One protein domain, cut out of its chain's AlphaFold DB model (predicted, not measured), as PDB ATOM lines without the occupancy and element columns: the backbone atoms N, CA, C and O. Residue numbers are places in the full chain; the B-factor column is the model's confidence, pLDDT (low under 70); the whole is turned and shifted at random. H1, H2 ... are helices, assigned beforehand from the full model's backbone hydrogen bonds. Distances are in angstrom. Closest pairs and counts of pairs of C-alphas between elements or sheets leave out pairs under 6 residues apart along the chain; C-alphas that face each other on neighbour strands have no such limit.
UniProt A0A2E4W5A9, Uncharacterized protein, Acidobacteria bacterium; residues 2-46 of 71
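AT A GLANCE: This is residues 2 to 46 of the 71 residues of an uncharacterized protein of Acidobacteria bacterium (UniProt A0A2E4W5A9). This domain has little regular structure: a short helix, H1, makes a corner with the first end of a longer one, H2, and the long unnamed stretch of residues 23 to 46 folds back beside H2 and then makes a wide loop near residues 33 to 41. The printed part has 45 residues, 14 of them in two named helices, H1 then H2, with no named strand; the class is all helix. It is compact, with a radius of gyration of the C-alphas of 9.8 A, and spans 26 by 23 by 19 A.

HOW THE PARTS SIT: H1, residues 5 to 8, and H2, residues 13 to 22, touch only at the corner by their tight link of 4 residues. Their closest C-alphas, those of His 7 and Leu 13, are 4.9 A apart. In H2 every O i to N i+4 pair is within hydrogen-bond range; H1 is too short for such a pair.

IN THESE COORDINATES: H1 begins at C-alpha 5, (-10.872, -11.844, -24.479), and measures 5.1 A. H2 measures 14.1 A and ends at C-alpha 22, (-20.726, -10.057, -7.783).

THE WHOLE: The C-alphas farthest apart, those of Ile 2 and Gly 39, are 27.0 A apart. The printed part has no cut, and no printed residue has a pLDDT under 70.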
ATOM      1  N   ILE A   2      -7.231  -1.817 -23.052       88.75
ATOM      2  CA  ILE A   2      -7.694  -2.891 -23.958       88.75
ATOM      3  C   ILE A   2      -7.517  -4.224 -23.227       88.75
ATOM      4  O   ILE A   2      -6.390  -4.640 -22.964       88.75
ATOM      5  N   ILE A   3      -8.626  -4.878 -22.884       92.00
ATOM      6  CA  ILE A   3      -8.627  -6.171 -22.192       92.00
ATOM      7  C   ILE A   3      -8.856  -7.277 -23.218       92.00
ATOM      8  O   ILE A   3      -9.913  -7.343 -23.843       92.00
ATOM      9  N   ALA A   4      -7.861  -8.153 -23.374       94.06
ATOM     10  CA  ALA A   4      -7.960  -9.314 -24.253       94.06
ATOM     11  C   ALA A   4      -9.066 -10.280 -23.793       94.06
ATOM     12  O   ALA A   4      -9.256 -10.486 -22.593       94.06
ATOM     13  N   GLU A   5      -9.738 -10.938 -24.741       93.19
ATOM     14  CA  GLU A   5     -10.872 -11.844 -24.479       93.19
ATOM     15  C   GLU A   5     -10.539 -12.958 -23.478       93.19
ATOM     16  O   GLU A   5     -11.358 -13.283 -22.623       93.19
ATOM     17  N   LYS A   6      -9.298 -13.464 -23.484       93.44
ATOM     18  CA  LYS A   6      -8.828 -14.470 -22.512       93.44
ATOM     19  C   LYS A   6      -9.020 -14.056 -21.049       93.44
ATOM     20  O   LYS A   6      -9.117 -14.915 -20.184       93.44
ATOM     21  N   HIS A   7      -9.037 -12.754 -20.760       96.06
ATOM     22  CA  HIS A   7      -9.238 -12.243 -19.408       96.06
ATOM     23  C   HIS A   7     -10.715 -12.098 -19.043       96.06
ATOM     24  O   HIS A   7     -11.014 -12.061 -17.855       96.06
ATOM     25  N   LYS A   8     -11.607 -12.033 -20.036       95.88
ATOM     26  CA  LYS A   8     -13.065 -11.964 -19.862       95.88
ATOM     27  C   LYS A   8     -13.721 -13.347 -19.808       95.88
ATOM     28  O   LYS A   8     -14.842 -13.467 -19.339       95.88
ATOM     29  N   ASN A   9     -13.038 -14.373 -20.313       95.19
ATOM     30  CA  ASN A   9     -13.498 -15.758 -20.242       95.19
ATOM     31  C   ASN A   9     -13.466 -16.295 -18.807       95.19
ATOM     32  O   ASN A   9     -12.718 -15.791 -17.973       95.19
ATOM     33  N   ASN A  10     -14.217 -17.371 -18.559       93.94
ATOM     34  CA  ASN A  10     -14.265 -18.071 -17.272       93.94
ATOM     35  C   ASN A  10     -12.854 -18.348 -16.722       93.94
ATOM     36  O   ASN A  10     -12.053 -19.029 -17.366       93.94
ATOM     37  N   GLY A  11     -12.568 -17.846 -15.522       94.56
ATOM     38  CA  GLY A  11     -11.272 -17.980 -14.862       94.56
ATOM     39  C   GLY A  11     -10.270 -16.883 -15.229       94.56
ATOM     40  O   GLY A  11      -9.230 -16.768 -14.583       94.56
ATOM     41  N   GLY A  12     -10.562 -16.050 -16.223       97.12
ATOM     42  CA  GLY A  12      -9.741 -14.914 -16.619       97.12
ATOM     43  C   GLY A  12      -9.699 -13.814 -15.554       97.12
ATOM     44  O   GLY A  12     -10.538 -13.744 -14.669       97.12
ATOM     45  N   LEU A  13      -8.700 -12.931 -15.623       98.12
ATOM     46  CA  LEU A  13      -8.499 -11.885 -14.608       98.12
ATOM     47  C   LEU A  13      -9.712 -10.964 -14.436       98.12
ATOM     48  O   LEU A  13     -10.122 -10.719 -13.307       98.12
ATOM     49  N   TYR A  14     -10.275 -10.475 -15.542       98.06
ATOM     50  CA  TYR A  14     -11.439  -9.593 -15.513       98.06
ATOM     51  C   TYR A  14     -12.670 -10.352 -15.001       98.06
ATOM     52  O   TYR A  14     -13.326  -9.878 -14.083       98.06
ATOM     53  N   ASP A  15     -12.912 -11.569 -15.509       97.88
ATOM     54  CA  ASP A  15     -13.971 -12.468 -15.020       97.88
ATOM     55  C   ASP A  15     -13.884 -12.696 -13.505       97.88
ATOM     56  O   ASP A  15     -14.877 -12.548 -12.796       97.88
ATOM     57  N   ARG A  16     -12.690 -12.996 -12.980       97.88
ATOM     58  CA  ARG A  16     -12.491 -13.226 -11.546       97.88
ATOM     59  C   ARG A  16     -12.707 -11.967 -10.716       97.88
ATOM     60  O   ARG A  16     -13.296 -12.077  -9.645       97.88
ATOM     61  N   GLY A  17     -12.295 -10.802 -11.217       98.00
ATOM     62  CA  GLY A  17     -12.584  -9.510 -10.595       98.00
ATOM     63  C   GLY A  17     -14.082  -9.242 -10.497       98.00
ATOM     64  O   GLY A  17     -14.599  -9.046  -9.395       98.00
ATOM     65  N   SER A  18     -14.793  -9.319 -11.625       98.19
ATOM     66  CA  SER A  18     -16.246  -9.119 -11.669       98.19
ATOM     67  C   SER A  18     -16.984 -10.138 -10.809       98.19
ATOM     68  O   SER A  18     -17.878  -9.774 -10.055       98.19
ATOM     69  N   ALA A  19     -16.582 -11.410 -10.849       97.56
ATOM     70  CA  ALA A  19     -17.202 -12.459 -10.050       97.56
ATOM     71  C   ALA A  19     -16.977 -12.264  -8.545       97.56
ATOM     72  O   ALA A  19     -17.877 -12.537  -7.753       97.56
ATOM     73  N   ASP A  20     -15.790 -11.821  -8.122       97.88
ATOM     74  CA  ASP A  20     -15.558 -11.534  -6.708       97.88
ATOM     75  C   ASP A  20     -16.423 -10.363  -6.231       97.88
ATOM     76  O   ASP A  20     -17.051 -10.506  -5.186       97.88
ATOM     77  N   SER A  21     -16.556  -9.282  -7.009       98.38
ATOM     78  CA  SER A  21     -17.508  -8.199  -6.703       98.38
ATOM     79  C   SER A  21     -18.961  -8.696  -6.700       98.38
ATOM     80  O   SER A  21     -19.683  -8.460  -5.734       98.38
ATOM     81  N   TYR A  22     -19.373  -9.495  -7.690       98.06
ATOM     82  CA  TYR A  22     -20.726 -10.057  -7.783       98.06
ATOM     83  C   TYR A  22     -21.113 -10.858  -6.535       98.06
ATOM     84  O   TYR A  22     -22.204 -10.698  -5.996       98.06
ATOM     85  N   TYR A  23     -20.205 -11.692  -6.022       97.31
ATOM     86  CA  TYR A  23     -20.414 -12.432  -4.772       97.31
ATOM     87  C   TYR A  23     -20.046 -11.631  -3.513       97.31
ATOM     88  O   TYR A  23     -19.981 -12.216  -2.429       97.31
ATOM     89  N   GLN A  24     -19.760 -10.336  -3.655       96.19
ATOM     90  CA  GLN A  24     -19.348  -9.415  -2.592       96.19
ATOM     91  C   GLN A  24     -18.167  -9.943  -1.765       96.19
ATOM     92  O   GLN A  24     -18.060  -9.771  -0.548       96.19
ATOM     93  N   ARG A  25     -17.247 -10.623  -2.445       95.12
ATOM     94  CA  ARG A  25     -15.959 -11.048  -1.909       95.12
ATOM     95  C   ARG A  25     -15.018  -9.853  -2.016       95.12
ATOM     96  O   ARG A  25     -14.954  -9.198  -3.048       95.12
ATOM     97  N   GLY A  26     -14.266  -9.564  -0.956       95.69
ATOM     98  CA  GLY A  26     -13.231  -8.527  -1.032       95.69
ATOM     99  C   GLY A  26     -12.252  -8.799  -2.182       95.69
ATOM    100  O   GLY A  26     -11.962  -9.964  -2.474       95.69
ATOM    101  N   ALA A  27     -11.740  -7.733  -2.801       97.12
ATOM    102  CA  ALA A  27     -10.815  -7.818  -3.927       97.12
ATOM    103  C   ALA A  27      -9.570  -8.650  -3.570       97.12
ATOM    104  O   ALA A  27      -8.764  -8.291  -2.708       97.12
ATOM    105  N   LYS A  28      -9.413  -9.782  -4.254       96.94
ATOM    106  CA  LYS A  28      -8.307 -10.729  -4.100       96.94
ATOM    107  C   LYS A  28      -7.782 -11.058  -5.493       96.94
ATOM    108  O   LYS A  28      -8.265 -12.016  -6.079       96.94
ATOM    109  N   PRO A  29      -6.824 -10.302  -6.051       97.88
ATOM    110  CA  PRO A  29      -6.372 -10.519  -7.421       97.88
ATOM    111  C   PRO A  29      -5.903 -11.959  -7.675       97.88
ATOM    112  O   PRO A  29      -4.930 -12.416  -7.072       97.88
ATOM    113  N   HIS A  30      -6.605 -12.673  -8.557       97.38
ATOM    114  CA  HIS A  30      -6.277 -14.042  -8.960       97.38
ATOM    115  C   HIS A  30      -6.867 -14.390 -10.331       97.38
ATOM    116  O   HIS A  30      -7.798 -13.741 -10.807       97.38
ATOM    117  N   CYS A  31      -6.354 -15.451 -10.954       96.81
ATOM    118  CA  CYS A  31      -6.966 -16.075 -12.127       96.81
ATOM    119  C   CYS A  31      -6.851 -17.606 -12.086       96.81
ATOM    120  O   CYS A  31      -6.051 -18.171 -11.339       96.81
ATOM    121  N   TYR A  32      -7.653 -18.273 -12.909       96.31
ATOM    122  CA  TYR A  32      -7.604 -19.703 -13.178       96.31
ATOM    123  C   TYR A  32      -7.353 -19.914 -14.679       96.31
ATOM    124  O   TYR A  32      -8.291 -19.841 -15.473       96.31
ATOM    125  N   PRO A  33      -6.104 -20.176 -15.101       92.25
ATOM    126  CA  PRO A  33      -5.749 -20.241 -16.522       92.25
ATOM    127  C   PRO A  33      -6.436 -21.387 -17.281       92.25
ATOM    128  O   PRO A  33      -6.603 -21.288 -18.491       92.25
ATOM    129  N   ASN A  34      -6.864 -22.441 -16.577       92.25
ATOM    130  CA  ASN A  34      -7.608 -23.564 -17.159       92.25
ATOM    131  C   ASN A  34      -9.126 -23.475 -16.899       92.25
ATOM    132  O   ASN A  34      -9.839 -24.457 -17.087       92.25
ATOM    133  N   GLY A  35      -9.621 -22.318 -16.449       90.06
ATOM    134  CA  GLY A  35     -11.013 -22.107 -16.048       90.06
ATOM    135  C   GLY A  35     -11.237 -22.254 -14.543       90.06
ATOM    136  O   GLY A  35     -10.509 -22.969 -13.852       90.06
ATOM    137  N   THR A  36     -12.252 -21.567 -14.011       87.12
ATOM    138  CA  THR A  36     -12.546 -21.576 -12.568       87.12
ATOM    139  C   THR A  36     -12.733 -23.009 -12.059       87.12
ATOM    140  O   THR A  36     -13.376 -23.828 -12.715       87.12
ATOM    141  N   TYR A  37     -12.132 -23.317 -10.903       83.38
ATOM    142  CA  TYR A  37     -12.087 -24.652 -10.280       83.38
ATOM    143  C   TYR A  37     -11.341 -25.750 -11.063       83.38
ATOM    144  O   TYR A  37     -11.287 -26.888 -10.601       83.38
ATOM    145  N   ASN A  38     -10.698 -25.430 -12.189       91.19
ATOM    146  CA  ASN A  38      -9.842 -26.362 -12.921       91.19
ATOM    147  C   ASN A  38      -8.365 -26.091 -12.596       91.19
ATOM    148  O   ASN A  38      -7.666 -25.346 -13.284       91.19
ATOM    149  N   GLY A  39      -7.881 -26.711 -11.520       90.38
ATOM    150  CA  GLY A  39      -6.503 -26.557 -11.047       90.38
ATOM    151  C   GLY A  39      -6.286 -25.360 -10.107       90.38
ATOM    152  O   GLY A  39      -7.243 -24.693  -9.702       90.38
ATOM    153  N   PRO A  40      -5.029 -25.114  -9.693       94.00
ATOM    154  CA  PRO A  40      -4.710 -24.075  -8.722       94.00
ATOM    155  C   PRO A  40      -4.885 -22.669  -9.304       94.00
ATOM    156  O   PRO A  40      -4.594 -22.418 -10.474       94.00
ATOM    157  N   ALA A  41      -5.316 -21.738  -8.453       95.38
ATOM    158  CA  ALA A  41      -5.349 -20.322  -8.794       95.38
ATOM    159  C   ALA A  41      -3.925 -19.760  -8.908       95.38
ATOM    160  O   ALA A  41      -3.046 -20.092  -8.108       95.38
ATOM    161  N   VAL A  42      -3.721 -18.849  -9.855       96.38
ATOM    162  CA  VAL A  42      -2.509 -18.035  -9.947       96.38
ATOM    163  C   VAL A  42      -2.764 -16.719  -9.221       96.38
ATOM    164  O   VAL A  42      -3.651 -15.955  -9.597       96.38
ATOM    165  N   THR A  43      -1.987 -16.465  -8.169       97.00
ATOM    166  CA  THR A  43      -2.077 -15.251  -7.333       97.00
ATOM    167  C   THR A  43      -0.848 -14.351  -7.456       97.00
ATOM    168  O   THR A  43      -0.914 -13.161  -7.149       97.00
ATOM    169  N   ASN A  44       0.276 -14.890  -7.938       97.44
ATOM    170  CA  ASN A  44       1.475 -14.111  -8.229       97.44
ATOM    171  C   ASN A  44       1.323 -13.400  -9.580       97.44
ATOM    172  O   ASN A  44       1.816 -13.869 -10.603       97.44
ATOM    173  N   LEU A  45       0.574 -12.302  -9.565       96.69
ATOM    174  CA  LEU A  45       0.241 -11.506 -10.741       96.69
ATOM    175  C   LEU A  45       1.162 -10.292 -10.873       96.69
ATOM    176  O   LEU A  45       1.528  -9.657  -9.877       96.69
ATOM    177  N   THR A  46       1.469  -9.916 -12.111       97.75
ATOM    178  CA  THR A  46       2.113  -8.633 -12.422       97.75
ATOM    179  C   THR A  46       1.182  -7.457 -12.112       97.75
ATOM    180  O   THR A  46      -0.038  -7.608 -12.033       97.75
TER     181      THR A  46